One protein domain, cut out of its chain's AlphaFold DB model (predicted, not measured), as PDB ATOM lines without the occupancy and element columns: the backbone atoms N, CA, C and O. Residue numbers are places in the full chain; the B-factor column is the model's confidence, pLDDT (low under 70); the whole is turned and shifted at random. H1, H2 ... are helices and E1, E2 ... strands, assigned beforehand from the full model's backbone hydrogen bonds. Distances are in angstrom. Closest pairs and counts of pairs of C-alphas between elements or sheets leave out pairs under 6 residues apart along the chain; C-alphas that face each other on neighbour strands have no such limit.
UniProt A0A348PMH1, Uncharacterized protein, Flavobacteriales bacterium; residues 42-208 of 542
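Overview. This is residues 42 to 208 of the 542 residues of an uncharacterized protein of Flavobacteriales bacterium (UniProt A0A348PMH1). Six strands, E1, E2, E7, E5, E4 and E8 round the ring, make a closed barrel, and a small two-strand ribbon, E3 and E6, lies beside its strands E2 and E7. The helices gather at the opposite end of the longest axis: the helical hairpin H1 and H2 packs on the outside of the barrel, H4 crosses H2 beyond it, and H3 lies near both H2 and H4. Residues 57 to 62, in the link from E1 to E2, stick out. The printed part has 167 residues, with eight named strands followed by four named helices, and neighbour strands are antiparallel; the class is mixed, helices and strands. The whole is compact, with a radius of gyration of the C-alphas of 16.2 A and spans of 54 by 37 by 28 A.

Along the chain. E1, residues 46 to 52, begins at C-alpha 46 (141.616, 192.690, 100.450) and is 19.8 A long. E2, residues 70 to 80, measures 27.7 A. E3 is residues 86 to 90, E4 94 to 98, E5 106 to 108 and E6 112 to 116. E7, residues 121 to 130, measures 26.8 A and bends by 57 degrees at residue 127. E8, residues 143 to 149, measures 18.4 A. H1, residues 152 to 163, is 16.4 A long; H2, residues 169 to 179, is 15.0 A. H3 is residues 184 to 189. H4, residues 194 to 206, is 18.2 A long and ends at C-alpha 206 (155.750, 156.852, 102.227).

Arrangement. In the barrel, N 49 and O 77 of the hairpin E1 and E2 are 2.9 A apart, within hydrogen-bond range. So are N 76 and O 124 of E2 and E7, 2.9 A, N 107 and O 129 of E5 and E7, 2.8 A, and N 106 and O 96 of the hairpin E4 and E5, 3.0 A. E8 pairs in staggered fashion, with E4 at N 147 and O 95, 2.8 A, and with E1 at N 144 and O 50, 2.8 A. In the other sheet, N 88 of E3 and O 114 of E6 are 2.8 A apart. H1 lies outside the barrel over E4 and E5, at a height over the sheet of 9.5 A. H2, also outside, lies only just over E7, with 3 of its C-alphas falling on it; its closest C-alphas to E7 are Gln 172 and Met 129, 6.4 A. H1 and H2 touch at a shallow tilt of 11 degrees, opposite ways, closest at the C-alphas of Leu 161 and Gly 171, 6.5 A. H2 and H4 touch at a steep tilt of 55 degrees, closest at the C-alphas of Pro 170 and Thr 200, 4.9 A. H3 is close to H2 but not clearly touching, with the C-alphas of His 173 and Leu 187 6.7 A apart. In H1, H2 and H4 every O i to N i+4 pair is within hydrogen-bond range; in H3 1 of 2 is, beside 3 of 3 O i to N i+3 pairs.

Size, cuts and confidence. The two C-alphas farthest apart, those of Asp 83 and Ser 194, are 54.2 A apart. The printed part has no cut. The links E1 to E2 and E7 to E8 are long. The mean pLDDT of the printed part is 92.1, and residues 58 to 67 are under 70.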
ATOM      1  N   GLU A  42     148.928 191.324 103.756       97.50
ATOM      2  CA  GLU A  42     150.000 192.213 104.230       97.50
ATOM      3  C   GLU A  42     150.062 193.532 103.449       97.50
ATOM      4  O   GLU A  42     150.319 194.586 104.025       97.50
ATOM      5  N   ASN A  43     149.776 193.486 102.145       98.00
ATOM      6  CA  ASN A  43     149.704 194.667 101.282       98.00
ATOM      7  C   ASN A  43     148.317 195.342 101.276       98.00
ATOM      8  O   ASN A  43     148.039 196.160 100.398       98.00
ATOM      9  N   GLU A  44     147.427 194.983 102.209       97.94
ATOM     10  CA  GLU A  44     146.071 195.533 102.357       97.94
ATOM     11  C   GLU A  44     145.213 195.471 101.072       97.94
ATOM     12  O   GLU A  44     144.327 196.299 100.847       97.94
ATOM     13  N   MET A  45     145.432 194.466 100.216       98.19
ATOM     14  CA  MET A  45     144.752 194.336  98.918       98.19
ATOM     15  C   MET A  45     143.304 193.832  99.039       98.19
ATOM     16  O   MET A  45     142.511 193.976  98.102       98.19
ATOM     17  N   LEU A  46     142.945 193.229 100.176       98.25
ATOM     18  CA  LEU A  46     141.616 192.690 100.450       98.25
ATOM     19  C   LEU A  46     141.268 192.714 101.946       98.25
ATOM     20  O   LEU A  46     142.146 192.828 102.796       98.25
ATOM     21  N   ASP A  47     139.981 192.555 102.254       98.25
ATOM     22  CA  ASP A  47     139.527 192.013 103.539       98.25
ATOM     23  C   ASP A  47     139.237 190.513 103.374       98.25
ATOM     24  O   ASP A  47     138.653 190.099 102.366       98.25
ATOM     25  N   VAL A  48     139.616 189.706 104.366       97.94
ATOM     26  CA  VAL A  48     139.388 188.255 104.380       97.94
ATOM     27  C   VAL A  48     138.620 187.842 105.632       97.94
ATOM     28  O   VAL A  48     138.912 188.298 106.733       97.94
ATOM     29  N   VAL A  49     137.647 186.951 105.460       98.19
ATOM     30  CA  VAL A  49     136.976 186.246 106.556       98.19
ATOM     31  C   VAL A  49     137.026 184.757 106.255       98.19
ATOM     32  O   VAL A  49     136.574 184.330 105.193       98.19
ATOM     33  N   VAL A  50     137.568 183.972 107.183       98.06
ATOM     34  CA  VAL A  50     137.576 182.507 107.110       98.06
ATOM     35  C   VAL A  50     136.699 181.960 108.231       98.06
ATOM     36  O   VAL A  50     136.778 182.432 109.366       98.06
ATOM     37  N   SER A  51     135.860 180.974 107.922       97.56
ATOM     38  CA  SER A  51     135.000 180.301 108.899       97.56
ATOM     39  C   SER A  51     134.880 178.808 108.618       97.56
ATOM     40  O   SER A  51     135.205 178.353 107.519       97.56
ATOM     41  N   GLY A  52     134.344 178.038 109.565       95.31
ATOM     42  CA  GLY A  52     133.848 176.699 109.246       95.31
ATOM     43  C   GLY A  52     132.707 176.749 108.224       95.31
ATOM     44  O   GLY A  52     132.001 177.754 108.108       95.31
ATOM     45  N   SER A  53     132.527 175.677 107.451       92.06
ATOM     46  CA  SER A  53     131.417 175.540 106.492       92.06
ATOM     47  C   SER A  53     130.254 174.699 107.029       92.06
ATOM     48  O   SER A  53     129.151 174.750 106.471       92.06
ATOM     49  N   TYR A  54     130.468 173.951 108.118       86.88
ATOM     50  CA  TYR A  54     129.463 173.077 108.724       86.88
ATOM     51  C   TYR A  54     128.382 173.858 109.488       86.88
ATOM     52  O   TYR A  54     128.676 174.690 110.347       86.88
ATOM     53  N   ASP A  55     127.117 173.544 109.193       82.38
ATOM     54  CA  ASP A  55     125.930 174.107 109.847       82.38
ATOM     55  C   ASP A  55     125.045 172.948 110.305       82.38
ATOM     56  O   ASP A  55     124.450 172.260 109.475       82.38
ATOM     57  N   SER A  56     124.962 172.733 111.619       70.62
ATOM     58  CA  SER A  56     124.186 171.646 112.226       70.62
ATOM     59  C   SER A  56     122.675 171.785 112.027       70.62
ATOM     60  O   SER A  56     121.940 170.817 112.207       70.62
ATOM     61  N   ARG A  57     122.192 172.969 111.634       72.12
ATOM     62  CA  ARG A  57     120.770 173.219 111.350       72.12
ATOM     63  C   ARG A  57     120.362 172.727 109.965       72.12
ATOM     64  O   ARG A  57     119.172 172.619 109.686       72.12
ATOM     65  N   ILE A  58     121.336 172.468 109.093       66.06
ATOM     66  CA  ILE A  58     121.114 172.034 107.717       66.06
ATOM     67  C   ILE A  58     121.550 170.577 107.620       66.06
ATOM     68  O   ILE A  58     122.742 170.271 107.592       66.06
ATOM     69  N   PHE A  59     120.576 169.669 107.541       51.84
ATOM     70  CA  PHE A  59     120.853 168.277 107.214       51.84
ATOM     71  C   PHE A  59     121.422 168.210 105.792       51.84
ATOM     72  O   PHE A  59     120.746 168.578 104.830       51.84
ATOM     73  N   ARG A  60     122.684 167.791 105.656       55.38
ATOM     74  CA  ARG A  60     123.299 167.527 104.353       55.38
ATOM     75  C   ARG A  60     123.230 166.033 104.114       55.38
ATOM     76  O   ARG A  60     123.966 165.268 104.721       55.38
ATOM     77  N   GLU A  61     122.309 165.659 103.237       40.78
ATOM     78  CA  GLU A  61     122.007 164.275 102.862       40.78
ATOM     79  C   GLU A  61     123.182 163.602 102.122       40.78
ATOM     80  O   GLU A  61     123.221 162.381 102.014       40.78
ATOM     81  N   VAL A  62     124.177 164.385 101.668       45.25
ATOM     82  CA  VAL A  62     125.376 163.885 100.982       45.25
ATOM     83  C   VAL A  62     126.651 164.532 101.534       45.25
ATOM     84  O   VAL A  62     126.797 165.757 101.596       45.25
ATOM     85  N   VAL A  63     127.587 163.665 101.932       46.28
ATOM     86  CA  VAL A  63     128.939 163.954 102.438       46.28
ATOM     87  C   VAL A  63     129.864 164.305 101.262       46.28
ATOM     88  O   VAL A  63     130.885 163.661 101.040       46.28
ATOM     89  N   ASP A  64     129.506 165.316 100.466       40.81
ATOM     90  CA  ASP A  64     130.344 165.816  99.364       40.81
ATOM     91  C   ASP A  64     131.544 166.580  99.928       40.81
ATOM     92  O   ASP A  64     131.602 167.808  99.850       40.81
ATOM     93  N   ALA A  65     132.472 165.891 100.586       49.25
ATOM     94  CA  ALA A  65     133.674 166.464 101.179       49.25
ATOM     95  C   ALA A  65     133.448 167.652 102.145       49.25
ATOM     96  O   ALA A  65     134.408 168.105 102.732       49.25
ATOM     97  N   ASN A  66     132.244 168.170 102.393       54.75
ATOM     98  CA  ASN A  66     131.971 169.168 103.432       54.75
ATOM     99  C   ASN A  66     131.854 168.452 104.784       54.75
ATOM    100  O   ASN A  66     130.856 168.592 105.491       54.75
ATOM    101  N   GLY A  67     132.836 167.596 105.078       62.97
ATOM    102  CA  GLY A  67     132.924 166.914 106.349       62.97
ATOM    103  C   GLY A  67     133.051 167.938 107.466       62.97
ATOM    104  O   GLY A  67     133.413 169.091 107.252       62.97
ATOM    105  N   ILE A  68     132.742 167.515 108.681       82.38
ATOM    106  CA  ILE A  68     133.012 168.335 109.863       82.38
ATOM    107  C   ILE A  68     134.533 168.437 110.074       82.38
ATOM    108  O   ILE A  68     135.043 169.492 110.440       82.38
ATOM    109  N   TYR A  69     135.254 167.353 109.763       85.69
ATOM    110  CA  TYR A  69     136.679 167.227 110.049       85.69
ATOM    111  C   TYR A  69     137.589 167.514 108.852       85.69
ATOM    112  O   TYR A  69     138.645 168.115 109.009       85.69
ATOM    113  N   TYR A  70     137.177 167.126 107.646       91.88
ATOM    114  CA  TYR A  70     138.009 167.182 106.446       91.88
ATOM    115  C   TYR A  70     137.207 167.500 105.186       91.88
ATOM    116  O   TYR A  70     135.976 167.456 105.173       91.88
ATOM    117  N   GLY A  71     137.943 167.771 104.110       91.81
ATOM    118  CA  GLY A  71     137.423 168.121 102.802       91.81
ATOM    119  C   GLY A  71     137.083 169.614 102.717       91.81
ATOM    120  O   GLY A  71     137.760 170.423 103.339       91.81
ATOM    121  N   LYS A  72     136.055 170.019 101.966       92.19
ATOM    122  CA  LYS A  72     135.534 171.397 101.850       92.19
ATOM    123  C   LYS A  72     134.865 171.938 103.137       92.19
ATOM    124  O   LYS A  72     133.828 172.603 103.108       92.19
ATOM    125  N   CYS A  73     135.454 171.658 104.292       91.62
ATOM    126  CA  CYS A  73     134.944 171.978 105.623       91.62
ATOM    127  C   CYS A  73     135.158 173.445 106.050       91.62
ATOM    128  O   CYS A  73     134.670 173.855 107.103       91.62
ATOM    129  N   MET A  74     135.826 174.254 105.217       96.62
ATOM    130  CA  MET A  74     136.106 175.669 105.477       96.62
ATOM    131  C   MET A  74     135.542 176.570 104.387       96.62
ATOM    132  O   MET A  74     135.516 176.209 103.209       96.62
ATOM    133  N   SER A  75     135.113 177.761 104.792       96.38
ATOM    134  CA  SER A  75     134.602 178.825 103.931       96.38
ATOM    135  C   SER A  75     135.537 180.024 103.972       96.38
ATOM    136  O   SER A  75     136.114 180.336 105.012       96.38
ATOM    137  N   ILE A  76     135.659 180.720 102.846       97.75
ATOM    138  CA  ILE A  76     136.416 181.962 102.733       97.75
ATOM    139  C   ILE A  76     135.585 183.018 102.010       97.75
ATOM    140  O   ILE A  76     134.953 182.733 100.992       97.75
ATOM    141  N   VAL A  77     135.596 184.238 102.540       97.81
ATOM    142  CA  VAL A  77     135.005 185.430 101.932       97.81
ATOM    143  C   VAL A  77     136.112 186.452 101.725       97.81
ATOM    144  O   VAL A  77     136.792 186.847 102.669       97.81
ATOM    145  N   LEU A  78     136.290 186.868 100.477       97.81
ATOM    146  CA  LEU A  78     137.329 187.778 100.021       97.81
ATOM    147  C   LEU A  78     136.667 189.039  99.484       97.81
ATOM    148  O   LEU A  78     135.880 188.962  98.543       97.81
ATOM    149  N   LYS A  79     136.992 190.201 100.041       98.38
ATOM    150  CA  LYS A  79     136.504 191.496  99.557       98.38
ATOM    151  C   LYS A  79     137.672 192.310  99.019       98.38
ATOM    152  O   LYS A  79     138.517 192.760  99.783       98.38
ATOM    153  N   SER A  80     137.704 192.506  97.706       98.19
ATOM    154  CA  SER A  80     138.772 193.236  97.022       98.19
ATOM    155  C   SER A  80     138.767 194.727  97.359       98.19
ATOM    156  O   SER A  80     137.708 195.361  97.357       98.19
ATOM    157  N   LYS A  81     139.960 195.285  97.594       98.38
ATOM    158  CA  LYS A  81     140.219 196.730  97.742       98.38
ATOM    159  C   LYS A  81     140.994 197.323  96.559       98.38
ATOM    160  O   LYS A  81     141.300 198.511  96.562       98.38
ATOM    161  N   ILE A  82     141.322 196.503  95.564       97.19
ATOM    162  CA  ILE A  82     142.112 196.890  94.393       97.19
ATOM    163  C   ILE A  82     141.231 197.001  93.145       97.19
ATOM    164  O   ILE A  82     140.149 196.417  93.055       97.19
ATOM    165  N   ASP A  83     141.724 197.732  92.150       96.56
ATOM    166  CA  ASP A  83     141.092 197.933  90.844       96.56
ATOM    167  C   ASP A  83     141.612 196.965  89.760       96.56
ATOM    168  O   ASP A  83     141.206 197.041  88.598       96.56
ATOM    169  N   THR A  84     142.473 196.016  90.141       93.88
ATOM    170  CA  THR A  84     143.078 195.022  89.247       93.88
ATOM    171  C   THR A  84     142.661 193.596  89.600       93.88
ATOM    172  O   THR A  84     142.311 193.285  90.736       93.88
ATOM    173  N   PHE A  85     142.646 192.721  88.591       94.06
ATOM    174  CA  PHE A  85     142.361 191.300  88.765       94.06
ATOM    175  C   PHE A  85     143.636 190.546  89.145       94.06
ATOM    176  O   PHE A  85     144.628 190.606  88.413       94.06
ATOM    177  N   VAL A  86     143.584 189.800  90.246       96.38
ATOM    178  CA  VAL A  86     144.674 188.922  90.698       96.38
ATOM    179  C   VAL A  86     144.131 187.545  91.070       96.38
ATOM    180  O   VAL A  86     142.954 187.390  91.402       96.38
ATOM    181  N   LEU A  87     144.995 186.536  91.004       97.81
ATOM    182  CA  LEU A  87     144.707 185.198  91.511       97.81
ATOM    183  C   LEU A  87     145.397 185.036  92.866       97.81
ATOM    184  O   LEU A  87     146.615 185.164  92.955       97.81
ATOM    185  N   LEU A  88     144.629 184.768  93.915       98.25
ATOM    186  CA  LEU A  88     145.161 184.529  95.254       98.25
ATOM    187  C   LEU A  88     145.420 183.039  95.442       98.25
ATOM    188  O   LEU A  88     144.504 182.236  95.277       98.25
ATOM    189  N   ARG A  89     146.640 182.670  95.819       97.88
ATOM    190  CA  ARG A  89     147.011 181.294  96.150       97.88
ATOM    191  C   ARG A  89     146.961 181.068  97.660       97.88
ATOM    192  O   ARG A  89     147.556 181.831  98.420       97.88
ATOM    193  N   LEU A  90     146.313 179.982  98.070       97.94
ATOM    194  CA  LEU A  90     146.437 179.383  99.397       97.94
ATOM    195  C   LEU A  90     147.184 178.053  99.256       97.94
ATOM    196  O   LEU A  90     146.723 177.137  98.570       97.94
ATOM    197  N   ASP A  91     148.361 177.987  99.869       97.38
ATOM    198  CA  ASP A  91     149.262 176.841  99.775       97.38
ATOM    199  C   ASP A  91     148.855 175.705 100.733       97.38
ATOM    200  O   ASP A  91     148.312 175.937 101.817       97.38
ATOM    201  N   CYS A  92     149.133 174.457 100.337       97.75
ATOM    202  CA  CYS A  92     148.950 173.292 101.204       97.75
ATOM    203  C   CYS A  92     149.843 173.401 102.447       97.75
ATOM    204  O   CYS A  92     151.011 173.775 102.354       97.75
ATOM    205  N   GLY A  93     149.309 173.012 103.601       98.19
ATOM    206  CA  GLY A  93     150.002 173.084 104.883       98.19
ATOM    207  C   GLY A  93     149.849 174.426 105.600       98.19
ATOM    208  O   GLY A  93     150.374 174.556 106.705       98.19
ATOM    209  N   MET A  94     149.132 175.410 105.035       98.31
ATOM    210  CA  MET A  94     148.766 176.610 105.797       98.31
ATOM    211  C   MET A  94     147.878 176.261 106.978       98.31
ATOM    212  O   MET A  94     146.872 175.565 106.819       98.31
ATOM    213  N   LYS A  95     148.233 176.803 108.143       98.56
ATOM    214  CA  LYS A  95     147.416 176.730 109.352       98.56
ATOM    215  C   LYS A  95     146.342 177.812 109.307       98.56
ATOM    216  O   LYS A  95     146.633 178.979 109.069       98.56
ATOM    217  N   LEU A  96     145.101 177.441 109.569       98.50
ATOM    218  CA  LEU A  96     143.995 178.352 109.826       98.50
ATOM    219  C   LEU A  96     143.787 178.343 111.334       98.50
ATOM    220  O   LEU A  96     143.348 177.342 111.903       98.50
ATOM    221  N   VAL A  97     144.158 179.442 111.975       98.31
ATOM    222  CA  VAL A  97     144.167 179.563 113.432       98.31
ATOM    223  C   VAL A  97     142.814 180.111 113.881       98.31
ATOM    224  O   VAL A  97     142.421 181.182 113.406       98.31
ATOM    225  N   PRO A  98     142.070 179.402 114.742       98.19
ATOM    226  CA  PRO A  98     140.770 179.858 115.200       98.19
ATOM    227  C   PRO A  98     140.911 181.068 116.122       98.19
ATOM    228  O   PRO A  98     141.882 181.211 116.860       98.19
ATOM    229  N   SER A  99     139.910 181.945 116.095       98.06
ATOM    230  CA  SER A  99     139.820 183.069 117.036       98.06
ATOM    231  C   SER A  99     139.449 182.620 118.456       98.06
ATOM    232  O   SER A  99     139.738 183.331 119.414       98.06
ATOM    233  N   ASP A 100     138.806 181.457 118.581       97.19
ATOM    234  CA  ASP A 100     138.416 180.821 119.838       97.19
ATOM    235  C   ASP A 100     139.132 179.469 119.956       97.19
ATOM    236  O   ASP A 100     138.964 178.600 119.101       97.19
ATOM    237  N   THR A 101     139.924 179.298 121.017       94.75
ATOM    238  CA  THR A 101     140.740 178.100 121.269       94.75
ATOM    239  C   THR A 101     139.916 176.859 121.594       94.75
ATOM    240  O   THR A 101     140.481 175.786 121.745       94.75
ATOM    241  N   PHE A 102     138.595 176.984 121.748       95.31
ATOM    242  CA  PHE A 102     137.703 175.830 121.784       95.31
ATOM    243  C   PHE A 102     137.729 175.045 120.466       95.31
ATOM    244  O   PHE A 102     137.550 173.828 120.469       95.31
ATOM    245  N   PHE A 103     137.931 175.741 119.344       96.38
ATOM    246  CA  PHE A 103     138.034 175.117 118.034       96.38
ATOM    247  C   PHE A 103     139.472 174.739 117.723       96.38
ATOM    248  O   PHE A 103     140.417 175.385 118.167       96.38
ATOM    249  N   GLN A 104     139.619 173.719 116.894       95.62
ATOM    250  CA  GLN A 104     140.922 173.270 116.444       95.62
ATOM    251  C   GLN A 104     141.482 174.112 115.304       95.62
ATOM    252  O   GLN A 104     140.749 174.624 114.458       95.62
ATOM    253  N   THR A 105     142.807 174.176 115.224       98.19
ATOM    254  CA  THR A 105     143.526 174.655 114.042       98.19
ATOM    255  C   THR A 105     143.195 173.776 112.843       98.19
ATOM    256  O   THR A 105     143.268 172.555 112.928       98.19
ATOM    257  N   MET A 106     142.882 174.385 111.702       98.19
ATOM    258  CA  MET A 106     142.616 173.658 110.457       98.19
ATOM    259  C   MET A 106     143.817 173.762 109.517       98.19
ATOM    260  O   MET A 106     144.477 174.795 109.468       98.19
ATOM    261  N   ILE A 107     144.112 172.719 108.746       98.62
ATOM    262  CA  ILE A 107     145.240 172.677 107.808       98.62
ATOM    263  C   ILE A 107     144.705 172.655 106.382       98.62
ATOM    264  O   ILE A 107     143.962 171.745 106.027       98.62
ATOM    265  N   ALA A 108     145.082 173.619 105.542       98.31
ATOM    266  CA  ALA A 108     144.733 173.585 104.122       98.31
ATOM    267  C   ALA A 108     145.397 172.373 103.443       98.31
ATOM    268  O   ALA A 108     146.621 172.252 103.448       98.31
ATOM    269  N   THR A 109     144.608 171.471 102.855       97.44
ATOM    270  CA  THR A 109     145.112 170.208 102.272       97.44
ATOM    271  C   THR A 109     145.002 170.147 100.758       97.44
ATOM    272  O   THR A 109     145.370 169.144 100.166       97.44
ATOM    273  N   GLN A 110     144.523 171.203 100.102       95.19
ATOM    274  CA  GLN A 110     144.573 171.314  98.649       95.19
ATOM    275  C   GLN A 110     145.008 172.717  98.254       95.19
ATOM    276  O   GLN A 110     144.572 173.701  98.852       95.19
ATOM    277  N   LYS A 111     145.831 172.805  97.205       93.44
ATOM    278  CA  LYS A 111     146.207 174.084  96.612       93.44
ATOM    279  C   LYS A 111     144.943 174.758  96.090       93.44
ATOM    280  O   LYS A 111     144.331 174.274  95.138       93.44
ATOM    281  N   ALA A 112     144.573 175.877  96.699       94.81
ATOM    282  CA  ALA A 112     143.413 176.648  96.289       94.81
ATOM    283  C   ALA A 112     143.858 177.939  95.601       94.81
ATOM    284  O   ALA A 112     144.801 178.604  96.037       94.81
ATOM    285  N   VAL A 113     143.183 178.279  94.504       96.62
ATOM    286  CA  VAL A 113     143.399 179.525  93.767       96.62
ATOM    287  C   VAL A 113     142.069 180.257  93.685       96.62
ATOM    288  O   VAL A 113     141.109 179.740  93.116       96.62
ATOM    289  N   PHE A 114     142.013 181.455  94.259       96.94
ATOM    290  CA  PHE A 114     140.804 182.262  94.341       96.94
ATOM    291  C   PHE A 114     140.905 183.480  93.419       96.94
ATOM    292  O   PHE A 114     141.901 184.206  93.473       96.94
ATOM    293  N   PRO A 115     139.894 183.753  92.583       96.50
ATOM    294  CA  PRO A 115     139.863 184.978  91.801       96.50
ATOM    295  C   PRO A 115     139.507 186.174  92.691       96.50
ATOM    296  O   PRO A 115     138.446 186.197  93.316       96.50
ATOM    297  N   LEU A 116     140.358 187.201  92.706       96.75
ATOM    298  CA  LEU A 116     140.052 188.482  93.336       96.75
ATOM    299  C   LEU A 116     139.718 189.504  92.246       96.75
ATOM    300  O   LEU A 116     140.598 190.108  91.630       96.75
ATOM    301  N   TYR A 117     138.425 189.661  91.972       94.81
ATOM    302  CA  TYR A 117     137.939 190.634  90.997       94.81
ATOM    303  C   TYR A 117     137.979 192.066  91.563       94.81
ATOM    304  O   TYR A 117     137.717 192.255  92.754       94.81
ATOM    305  N   PRO A 118     138.257 193.085  90.725       96.50
ATOM    306  CA  PRO A 118     138.292 194.485  91.143       96.50
ATOM    307  C   PRO A 118     137.038 194.913  91.908       96.50
ATOM    308  O   PRO A 118     135.934 194.801  91.376       96.50
ATOM    309  N   ASN A 119     137.200 195.434  93.128       95.25
ATOM    310  CA  ASN A 119     136.110 195.955  93.970       95.25
ATOM    311  C   ASN A 119     134.918 194.992  94.192       95.25
ATOM    312  O   ASN A 119     133.798 195.439  94.452       95.25
ATOM    313  N   GLN A 120     135.123 193.676  94.069       95.38
ATOM    314  CA  GLN A 120     134.080 192.666  94.268       95.38
ATOM    315  C   GLN A 120     134.304 191.845  95.537       95.38
ATOM    316  O   GLN A 120     135.401 191.789  96.092       95.38
ATOM    317  N   THR A 121     133.228 191.194  95.985       94.56
ATOM    318  CA  THR A 121     133.277 190.167  97.028       94.56
ATOM    319  C   THR A 121     133.121 188.791  96.393       94.56
ATOM    320  O   THR A 121     132.207 188.581  95.598       94.56
ATOM    321  N   TYR A 122     134.000 187.864  96.751       93.56
ATOM    322  CA  TYR A 122     133.986 186.474  96.314       93.56
ATOM    323  C   TYR A 122     133.911 185.562  97.537       93.56
ATOM    324  O   TYR A 122     134.624 185.782  98.513       93.56
ATOM    325  N   ALA A 123     133.048 184.551  97.495       92.69
ATOM    326  CA  ALA A 123     132.884 183.591  98.579       92.69
ATOM    327  C   ALA A 123     132.909 182.165  98.024       92.69
ATOM    328  O   ALA A 123     132.298 181.892  96.992       92.69
ATOM    329  N   THR A 124     133.611 181.262  98.703       94.00
ATOM    330  CA  THR A 124     133.682 179.843  98.329       94.00
ATOM    331  C   THR A 124     134.046 178.978  99.532       94.00
ATOM    332  O   THR A 124     134.450 179.491 100.575       94.00
ATOM    333  N   THR A 125     133.944 177.660  99.378       94.62
ATOM    334  CA  THR A 125     134.559 176.689 100.288       94.62
ATOM    335  C   THR A 125     135.854 176.134  99.705       94.62
ATOM    336  O   THR A 125     136.090 176.214  98.495       94.62
ATOM    337  N   PHE A 126     136.720 175.598 100.562       95.25
ATOM    338  CA  PHE A 126     138.002 175.021 100.162       95.25
ATOM    339  C   PHE A 126     138.414 173.868 101.078       95.25
ATOM    340  O   PHE A 126     137.886 173.719 102.180       95.25
ATOM    341  N   TYR A 127     139.337 173.039 100.585       95.94
ATOM    342  CA  TYR A 127     139.735 171.811 101.260       95.94
ATOM    343  C   TYR A 127     140.682 172.071 102.427       95.94
ATOM    344  O   TYR A 127     141.739 172.688 102.266       95.94
ATOM    345  N   SER A 128     140.325 171.547 103.590       97.19
ATOM    346  CA  SER A 128     141.180 171.522 104.763       97.19
ATOM    347  C   SER A 128     140.907 170.281 105.607       97.19
ATOM    348  O   SER A 128     139.987 169.517 105.322       97.19
ATOM    349  N   MET A 129     141.724 170.076 106.629       97.62
ATOM    350  CA  MET A 129     141.572 169.005 107.601       97.62
ATOM    351  C   MET A 129     141.832 169.505 109.013       97.62
ATOM    352  O   MET A 129     142.585 170.452 109.224       97.62
ATOM    353  N   CYS A 130     141.206 168.837 109.964       97.38
ATOM    354  CA  CYS A 130     141.325 169.062 111.388       97.38
ATOM    355  C   CYS A 130     142.768 168.826 111.857       97.38
ATOM    356  O   CYS A 130     143.309 167.741 111.689       97.38
ATOM    357  N   GLY A 131     143.435 169.845 112.389       97.31
ATOM    358  CA  GLY A 131     144.839 169.763 112.792       97.31
ATOM    359  C   GLY A 131     145.051 169.247 114.212       97.31
ATOM    360  O   GLY A 131     146.180 168.901 114.535       97.31
ATOM    361  N   GLN A 132     144.008 169.202 115.048       96.38
ATOM    362  CA  GLN A 132     144.106 168.804 116.457       96.38
ATOM    363  C   GLN A 132     142.935 167.884 116.822       96.38
ATOM    364  O   GLN A 132     141.777 168.183 116.549       96.38
ATOM    365  N   MET A 133     143.221 166.743 117.424       93.94
ATOM    366  CA  MET A 133     142.254 165.677 117.681       93.94
ATOM    367  C   MET A 133     141.289 166.014 118.822       93.94
ATOM    368  O   MET A 133     140.122 165.626 118.782       93.94
ATOM    369  N   HIS A 134     141.763 166.751 119.829       93.38
ATOM    370  CA  HIS A 134     141.026 166.982 121.077       93.38
ATOM    371  C   HIS A 134     140.194 168.272 121.109       93.38
ATOM    372  O   HIS A 134     139.408 168.464 122.036       93.38
ATOM    373  N   ASP A 135     140.339 169.130 120.102       94.31
ATOM    374  CA  ASP A 135     139.647 170.415 120.018       94.31
ATOM    375  C   ASP A 135     138.405 170.310 119.113       94.31
ATOM    376  O   ASP A 135     138.319 169.480 118.200       94.31
ATOM    377  N   ALA A 136     137.412 171.170 119.340       91.19
ATOM    378  CA  ALA A 136     136.151 171.090 118.617       91.19
ATOM    379  C   ALA A 136     136.321 171.403 117.126       91.19
ATOM    380  O   ALA A 136     137.094 172.268 116.712       91.19
ATOM    381  N   SER A 137     135.552 170.714 116.296       91.62
ATOM    382  CA  SER A 137     135.567 170.912 114.851       91.62
ATOM    383  C   SER A 137     134.996 172.267 114.428       91.62
ATOM    384  O   SER A 137     134.122 172.816 115.112       91.62
ATOM    385  N   PRO A 138     135.414 172.797 113.268       93.69
ATOM    386  CA  PRO A 138     134.922 174.072 112.774       93.69
ATOM    387  C   PRO A 138     133.418 174.019 112.474       93.69
ATOM    388  O   PRO A 138     132.882 173.040 111.956       93.69
ATOM    389  N   ASN A 139     132.732 175.127 112.733       92.44
ATOM    390  CA  ASN A 139     131.359 175.358 112.291       92.44
ATOM    391  C   ASN A 139     131.211 176.791 111.761       92.44
ATOM    392  O   ASN A 139     132.142 177.591 111.851       92.44
ATOM    393  N   ILE A 140     130.046 177.128 111.211       92.88
ATOM    394  CA  ILE A 140     129.776 178.457 110.632       92.88
ATOM    395  C   ILE A 140     129.967 179.645 111.592       92.88
ATOM    396  O   ILE A 140     130.123 180.767 111.122       92.88
ATOM    397  N   ASN A 141     129.953 179.425 112.909       93.31
ATOM    398  CA  ASN A 141     130.177 180.472 113.909       93.31
ATOM    399  C   ASN A 141     131.653 180.582 114.327       93.31
ATOM    400  O   ASN A 141     132.023 181.557 114.974       93.31
ATOM    401  N   ALA A 142     132.489 179.603 113.974       95.62
ATOM    402  CA  ALA A 142     133.918 179.619 114.255       95.62
ATOM    403  C   ALA A 142     134.644 180.442 113.182       95.62
ATOM    404  O   ALA A 142     134.577 180.108 111.997       95.62
ATOM    405  N   THR A 143     135.335 181.506 113.592       98.00
ATOM    406  CA  THR A 143     136.146 182.360 112.712       98.00
ATOM    407  C   THR A 143     137.625 182.030 112.826       98.00
ATOM    408  O   THR A 143     138.109 181.663 113.895       98.00
ATOM    409  N   PHE A 144     138.352 182.193 111.724       98.56
ATOM    410  CA  PHE A 144     139.755 181.820 111.608       98.56
ATOM    411  C   PHE A 144     140.566 182.926 110.935       98.56
ATOM    412  O   PHE A 144     140.079 183.626 110.044       98.56
ATOM    413  N   SER A 145     141.830 183.039 111.326       98.19
ATOM    414  CA  SER A 145     142.855 183.787 110.603       98.19
ATOM    415  C   SER A 145     143.736 182.834 109.800       98.19
ATOM    416  O   SER A 145     144.046 181.735 110.261       98.19
ATOM    417  N   ILE A 146     144.181 183.264 108.621       98.19
ATOM    418  CA  ILE A 146     145.203 182.540 107.856       98.19
ATOM    419  C   ILE A 146     146.543 182.768 108.559       98.19
ATOM    420  O   ILE A 146     147.012 183.900 108.634       98.19
ATOM    421  N   GLY A 147     147.098 181.705 109.130       96.94
ATOM    422  CA  GLY A 147     148.358 181.711 109.860       96.94
ATOM    423  C   GLY A 147     149.547 181.310 108.992       96.94
ATOM    424  O   GLY A 147     149.506 181.364 107.763       96.94
ATOM    425  N   GLU A 148     150.622 180.905 109.662       96.50
ATOM    426  CA  GLU A 148     151.871 180.511 109.016       96.50
ATOM    427  C   GLU A 148     151.774 179.143 108.322       96.50
ATOM    428  O   GLU A 148     150.921 178.298 108.627       96.50
ATOM    429  N   LEU A 149     152.711 178.914 107.401       97.81
ATOM    430  CA  LEU A 149     152.943 177.601 106.816       97.81
ATOM    431  C   LEU A 149     153.387 176.626 107.913       97.81
ATOM    432  O   LEU A 149     154.196 176.969 108.776       97.81
ATOM    433  N   GLY A 150     152.875 175.399 107.868       97.69
ATOM    434  CA  GLY A 150     153.369 174.307 108.696       97.69
ATOM    435  C   GLY A 150     154.866 174.044 108.530       97.69
ATOM    436  O   GLY A 150     155.516 174.529 107.603       97.69
ATOM    437  N   ASP A 151     155.419 173.222 109.422       98.06
ATOM    438  CA  ASP A 151     156.777 172.718 109.240       98.06
ATOM    439  C   ASP A 151     156.895 171.844 107.975       98.06
ATOM    440  O   ASP A 151     155.911 171.466 107.330       98.06
ATOM    441  N   THR A 152     158.128 171.491 107.616       97.88
ATOM    442  CA  THR A 152     158.415 170.702 106.414       97.88
ATOM    443  C   THR A 152     157.640 169.380 106.356       97.88
ATOM    444  O   THR A 152     157.289 168.946 105.260       97.88
ATOM    445  N   GLY A 153     157.385 168.715 107.487       98.25
ATOM    446  CA  GLY A 153     156.670 167.440 107.493       98.25
ATOM    447  C   GLY A 153     155.166 167.627 107.312       98.25
ATOM    448  O   GLY A 153     154.576 166.942 106.477       98.25
ATOM    449  N   LEU A 154     154.570 168.622 107.975       98.50
ATOM    450  CA  LEU A 154     153.160 168.975 107.806       98.50
ATOM    451  C   LEU A 154     152.860 169.418 106.372       98.50
ATOM    452  O   LEU A 154     151.859 169.008 105.788       98.50
ATOM    453  N   VAL A 155     153.747 170.215 105.771       98.50
ATOM    454  CA  VAL A 155     153.617 170.653 104.374       98.50
ATOM    455  C   VAL A 155     153.723 169.471 103.417       98.50
ATOM    456  O   VAL A 155     152.922 169.368 102.487       98.50
ATOM    457  N   LYS A 156     154.674 168.554 103.635       98.38
ATOM    458  CA  LYS A 156     154.785 167.320 102.839       98.38
ATOM    459  C   LYS A 156     153.515 166.477 102.938       98.38
ATOM    460  O   LYS A 156     152.997 166.057 101.907       98.38
ATOM    461  N   LEU A 157     153.000 166.278 104.151       98.62
ATOM    462  CA  LEU A 157     151.773 165.527 104.391       98.62
ATOM    463  C   LEU A 157     150.572 166.179 103.704       98.62
ATOM    464  O   LEU A 157     149.892 165.524 102.922       98.62
ATOM    465  N   ALA A 158     150.349 167.476 103.915       98.44
ATOM    466  CA  ALA A 158     149.232 168.197 103.314       98.44
ATOM    467  C   ALA A 158     149.271 168.172 101.776       98.44
ATOM    468  O   ALA A 158     148.237 167.954 101.147       98.44
ATOM    469  N   ASN A 159     150.451 168.340 101.163       98.31
ATOM    470  CA  ASN A 159     150.598 168.214  99.709       98.31
ATOM    471  C   ASN A 159     150.268 166.798  99.228       98.31
ATOM    472  O   ASN A 159     149.485 166.650  98.296       98.31
ATOM    473  N   TYR A 160     150.794 165.766  99.894       98.31
ATOM    474  CA  TYR A 160     150.512 164.378  99.532       98.31
ATOM    475  C   TYR A 160     149.015 164.049  99.612       98.31
ATOM    476  O   TYR A 160     148.465 163.444  98.690       98.31
ATOM    477  N   LEU A 161     148.338 164.481 100.683       97.19
ATOM    478  CA  LEU A 161     146.894 164.293 100.843       97.19
ATOM    479  C   LEU A 161     146.106 165.012  99.738       97.19
ATOM    480  O   LEU A 161     145.149 164.454  99.199       97.19
ATOM    481  N   GLY A 162     146.522 166.225  99.367       95.62
ATOM    482  CA  GLY A 162     145.909 167.010  98.297       95.62
ATOM    483  C   GLY A 162     146.082 166.416  96.905       95.62
ATOM    484  O   GLY A 162     145.108 166.307  96.162       95.62
ATOM    485  N   GLU A 163     147.303 166.013  96.556       95.81
ATOM    486  CA  GLU A 163     147.651 165.446  95.245       95.81
ATOM    487  C   GLU A 163     146.976 164.093  94.997       95.81
ATOM    488  O   GLU A 163     146.603 163.785  93.865       95.81
ATOM    489  N   ASN A 164     146.774 163.309  96.058       93.31
ATOM    490  CA  ASN A 164     146.146 161.990  95.988       93.31
ATOM    491  C   ASN A 164     144.649 162.011  96.341       93.31
ATOM    492  O   ASN A 164     144.038 160.949  96.447       93.31
ATOM    493  N   TYR A 165     144.050 163.195  96.531       90.69
ATOM    494  CA  TYR A 165     142.641 163.366  96.912       90.69
ATOM    495  C   TYR A 165     142.228 162.537  98.145       90.69
ATOM    496  O   TYR A 165     141.089 162.083  98.262       90.69
ATOM    497  N   ILE A 166     143.145 162.359  99.100       91.94
ATOM    498  CA  ILE A 166     142.913 161.604 100.335       91.94
ATOM    499  C   ILE A 166     142.197 162.530 101.319       91.94
ATOM    500  O   ILE A 166     142.804 163.074 102.230       91.94
ATOM    501  N   GLN A 167     140.906 162.762 101.088       91.31
ATOM    502  CA  GLN A 167     140.039 163.617 101.909       91.31
ATOM    503  C   GLN A 167     139.129 162.747 102.773       91.31
ATOM    504  O   GLN A 167     137.910 162.730 102.609       91.31
ATOM    505  N   ASN A 168     139.759 161.923 103.612       87.38
ATOM    506  CA  ASN A 168     139.101 160.839 104.321       87.38
ATOM    507  C   ASN A 168     139.736 160.519 105.680       87.38
ATOM    508  O   ASN A 168     140.764 161.089 106.029       87.38
ATOM    509  N   MET A 169     139.111 159.615 106.438       89.31
ATOM    510  CA  MET A 169     139.543 159.172 107.765       89.31
ATOM    511  C   MET A 169     141.026 158.772 107.824       89.31
ATOM    512  O   MET A 169     141.723 159.347 108.649       89.31
ATOM    513  N   PRO A 170     141.581 157.914 106.940       95.12
ATOM    514  CA  PRO A 170     143.030 157.683 106.911       95.12
ATOM    515  C   PRO A 170     143.879 158.953 106.747       95.12
ATOM    516  O   PRO A 170     144.919 159.080 107.386       95.12
ATOM    517  N   GLY A 171     143.446 159.908 105.916       96.44
ATOM    518  CA  GLY A 171     144.120 161.204 105.781       96.44
ATOM    519  C   GLY A 171     144.043 162.050 107.054       96.44
ATOM    520  O   GLY A 171     145.052 162.598 107.493       96.44
ATOM    521  N   GLN A 172     142.868 162.095 107.685       96.81
ATOM    522  CA  GLN A 172     142.632 162.793 108.948       96.81
ATOM    523  C   GLN A 172     143.444 162.184 110.102       96.81
ATOM    524  O   GLN A 172     144.080 162.907 110.866       96.81
ATOM    525  N   HIS A 173     143.489 160.854 110.190       97.38
ATOM    526  CA  HIS A 173     144.304 160.114 111.150       97.38
ATOM    527  C   HIS A 173     145.796 160.329 110.916       97.38
ATOM    528  O   HIS A 173     146.534 160.491 111.879       97.38
ATOM    529  N   ALA A 174     146.253 160.370 109.659       98.38
ATOM    530  CA  ALA A 174     147.647 160.684 109.357       98.38
ATOM    531  C   ALA A 174     148.009 162.097 109.828       98.38
ATOM    532  O   ALA A 174     149.105 162.302 110.349       98.38
ATOM    533  N   LEU A 175     147.083 163.052 109.686       98.25
ATOM    534  CA  LEU A 175     147.274 164.412 110.171       98.25
ATOM    535  C   LEU A 175     147.393 164.445 111.698       98.25
ATOM    536  O   LEU A 175     148.397 164.948 112.186       98.25
ATOM    537  N   TRP A 176     146.461 163.831 112.436       98.25
ATOM    538  CA  TRP A 176     146.506 163.763 113.906       98.25
ATOM    539  C   TRP A 176     147.688 162.956 114.452       98.25
ATOM    540  O   TRP A 176     148.308 163.348 115.438       98.25
ATOM    541  N   ALA A 177     148.064 161.859 113.795       98.38
ATOM    542  CA  ALA A 177     149.267 161.110 114.146       98.38
ATOM    543  C   ALA A 177     150.530 161.969 113.991       98.38
ATOM    544  O   ALA A 177     151.487 161.796 114.742       98.38
ATOM    545  N   TYR A 178     150.543 162.901 113.034       98.50
ATOM    546  CA  TYR A 178     151.657 163.819 112.836       98.50
ATOM    547  C   TYR A 178     151.638 164.992 113.828       98.50
ATOM    548  O   TYR A 178     152.646 165.248 114.489       98.50
ATOM    549  N   THR A 179     150.510 165.695 113.941       97.88
ATOM    550  CA  THR A 179     150.385 166.937 114.718       97.88
ATOM    551  C   THR A 179     150.299 166.696 116.222       97.88
ATOM    552  O   THR A 179     151.007 167.360 116.976       97.88
ATOM    553  N   ASP A 180     149.508 165.710 116.641       97.69
ATOM    554  CA  ASP A 180     149.217 165.429 118.052       97.69
ATOM    555  C   ASP A 180     149.937 164.173 118.554       97.69
ATOM    556  O   ASP A 180     149.841 163.819 119.727       97.69
ATOM    557  N   GLN A 181     150.690 163.498 117.678       97.94
ATOM    558  CA  GLN A 181     151.331 162.221 117.993       97.94
ATOM    559  C   GLN A 181     150.307 161.174 118.456       97.94
ATOM    560  O   GLN A 181     150.614 160.364 119.331       97.94
ATOM    561  N   ALA A 182     149.104 161.191 117.872       97.31
ATOM    562  CA  ALA A 182     148.042 160.244 118.190       97.31
ATOM    563  C   ALA A 182     148.481 158.797 117.902       97.31
ATOM    564  O   ALA A 182     149.009 158.500 116.822       97.31
ATOM    565  N   ASP A 183     148.283 157.898 118.864       97.50
ATOM    566  CA  ASP A 183     148.522 156.464 118.687       97.50
ATOM    567  C   ASP A 183     147.268 155.694 118.238       97.50
ATOM    568  O   ASP A 183     146.256 156.264 117.834       97.50
ATOM    569  N   PHE A 184     147.367 154.363 118.209       93.50
ATOM    570  CA  PHE A 184     146.271 153.511 117.763       93.50
ATOM    571  C   PHE A 184     145.044 153.621 118.668       93.50
ATOM    572  O   PHE A 184     143.929 153.677 118.150       93.50
ATOM    573  N   ASP A 185     145.244 153.638 119.985       94.12
ATOM    574  CA  ASP A 185     144.145 153.613 120.942       94.12
ATOM    575  C   ASP A 185     143.397 154.943 120.894       94.12
ATOM    576  O   ASP A 185     142.171 154.955 120.808       94.12
ATOM    577  N   GLU A 186     144.131 156.055 120.811       94.00
ATOM    578  CA  GLU A 186     143.557 157.386 120.623       94.00
ATOM    579  C   GLU A 186     142.727 157.473 119.331       94.00
ATOM    580  O   GLU A 186     141.559 157.860 119.353       94.00
ATOM    581  N   LEU A 187     143.289 157.045 118.196       91.06
ATOM    582  CA  LEU A 187     142.594 157.100 116.906       91.06
ATOM    583  C   LEU A 187     141.390 156.151 116.837       91.06
ATOM    584  O   LEU A 187     140.416 156.439 116.137       91.06
ATOM    585  N   LYS A 188     141.418 155.033 117.571       87.12
ATOM    586  CA  LYS A 188     140.303 154.082 117.638       87.12
ATOM    587  C   LYS A 188     139.028 154.743 118.167       87.12
ATOM    588  O   LYS A 188     137.960 154.508 117.603       87.12
ATOM    589  N   PHE A 189     139.129 155.629 119.164       86.19
ATOM    590  CA  PHE A 189     137.981 156.409 119.660       86.19
ATOM    591  C   PHE A 189     137.357 157.305 118.585       86.19
ATOM    592  O   PHE A 189     136.164 157.601 118.636       86.19
ATOM    593  N   HIS A 190     138.142 157.689 117.579       82.69
ATOM    594  CA  HIS A 190     137.699 158.491 116.447       82.69
ATOM    595  C   HIS A 190     137.334 157.650 115.215       82.69
ATOM    596  O   HIS A 190     137.207 158.186 114.120       82.69
ATOM    597  N   GLY A 191     137.102 156.345 115.384       81.81
ATOM    598  CA  GLY A 191     136.627 155.465 114.317       81.81
ATOM    599  C   GLY A 191     137.739 154.803 113.506       81.81
ATOM    600  O   GLY A 191     137.470 154.300 112.417       81.81
ATOM    601  N   ALA A 192     138.978 154.787 114.005       80.94
ATOM    602  CA  ALA A 192     140.035 154.007 113.383       80.94
ATOM    603  C   ALA A 192     139.861 152.501 113.633       80.94
ATOM    604  O   ALA A 192     139.843 152.030 114.768       80.94
ATOM    605  N   ASP A 193     139.799 151.731 112.553       82.25
ATOM    606  CA  ASP A 193     139.955 150.277 112.555       82.25
ATOM    607  C   ASP A 193     141.360 149.855 112.071       82.25
ATOM    608  O   ASP A 193     142.161 150.673 111.599       82.25
ATOM    609  N   SER A 194     141.659 148.554 112.133       80.88
ATOM    610  CA  SER A 194     142.945 147.984 111.708       80.88
ATOM    611  C   SER A 194     143.329 148.296 110.252       80.88
ATOM    612  O   SER A 194     144.506 148.525 109.976       80.88
ATOM    613  N   LEU A 195     142.368 148.323 109.319       76.31
ATOM    614  CA  LEU A 195     142.605 148.648 107.908       76.31
ATOM    615  C   LEU A 195     142.891 150.141 107.734       76.31
ATOM    616  O   LEU A 195     143.834 150.514 107.031       76.31
ATOM    617  N   SER A 196     142.116 151.001 108.399       83.00
ATOM    618  CA  SER A 196     142.320 152.452 108.377       83.00
ATOM    619  C   SER A 196     143.689 152.839 108.953       83.00
ATOM    620  O   SER A 196     144.360 153.732 108.432       83.00
ATOM    621  N   ILE A 197     144.160 152.116 109.972       93.06
ATOM    622  CA  ILE A 197     145.466 152.322 110.602       93.06
ATOM    623  C   ILE A 197     146.593 151.817 109.710       93.06
ATOM    624  O   ILE A 197     147.624 152.479 109.600       93.06
ATOM    625  N   GLU A 198     146.416 150.686 109.027       88.50
ATOM    626  CA  GLU A 198     147.383 150.228 108.028       88.50
ATOM    627  C   GLU A 198     147.519 151.251 106.888       88.50
ATOM    628  O   GLU A 198     148.635 151.587 106.486       88.50
ATOM    629  N   ALA A 199     146.400 151.798 106.402       91.06
ATOM    630  CA  ALA A 199     146.399 152.865 105.404       91.06
ATOM    631  C   ALA A 199     147.096 154.135 105.924       91.06
ATOM    632  O   ALA A 199     147.945 154.693 105.231       91.06
ATOM    633  N   THR A 200     146.813 154.534 107.165       97.12
ATOM    634  CA  THR A 200     147.456 155.676 107.839       97.12
ATOM    635  C   THR A 200     148.975 155.488 107.923       97.12
ATOM    636  O   THR A 200     149.740 156.355 107.502       97.12
ATOM    637  N   LYS A 201     149.438 154.314 108.373       97.38
ATOM    638  CA  LYS A 201     150.867 153.972 108.431       97.38
ATOM    639  C   LYS A 201     151.522 153.996 107.053       97.38
ATOM    640  O   LYS A 201     152.640 154.482 106.934       97.38
ATOM    641  N   LYS A 202     150.845 153.514 106.002       96.94
ATOM    642  CA  LYS A 202     151.361 153.573 104.621       96.94
ATOM    643  C   LYS A 202     151.600 155.011 104.160       96.94
ATOM    644  O   LYS A 202     152.644 155.263 103.564       96.94
ATOM    645  N   ILE A 203     150.685 155.936 104.466       98.00
ATOM    646  CA  ILE A 203     150.851 157.369 104.167       98.00
ATOM    647  C   ILE A 203     152.093 157.913 104.888       98.00
ATOM    648  O   ILE A 203     152.977 158.483 104.251       98.00
ATOM    649  N   LEU A 204     152.192 157.684 106.200       98.00
ATOM    650  CA  LEU A 204     153.289 158.196 107.029       98.00
ATOM    651  C   LEU A 204     154.655 157.615 106.624       98.00
ATOM    652  O   LEU A 204     155.620 158.365 106.479       98.00
ATOM    653  N   TYR A 205     154.738 156.306 106.354       96.62
ATOM    654  CA  TYR A 205     155.964 155.658 105.873       96.62
ATOM    655  C   TYR A 205     156.388 156.142 104.487       96.62
ATOM    656  O   TYR A 205     157.578 156.336 104.253       96.62
ATOM    657  N   HIS A 206     155.440 156.347 103.566       96.62
ATOM    658  CA  HIS A 206     155.750 156.852 102.227       96.62
ATOM    659  C   HIS A 206     156.429 158.227 102.272       96.62
ATOM    660  O   HIS A 206     157.262 158.540 101.423       96.62
ATOM    661  N   LEU A 207     156.081 159.034 103.274       97.19
ATOM    662  CA  LEU A 207     156.581 160.391 103.456       97.19
ATOM    663  C   LEU A 207     157.789 160.491 104.399       97.19
ATOM    664  O   LEU A 207     158.277 161.602 104.614       97.19
ATOM    665  N   ASP A 208     158.272 159.360 104.931       96.75
ATOM    666  CA  ASP A 208     159.333 159.297 105.948       96.75
ATOM    667  C   ASP A 208     159.018 160.193 107.166       96.75
ATOM    668  O   ASP A 208     159.857 160.955 107.648       96.75
TER     669      ASP A 208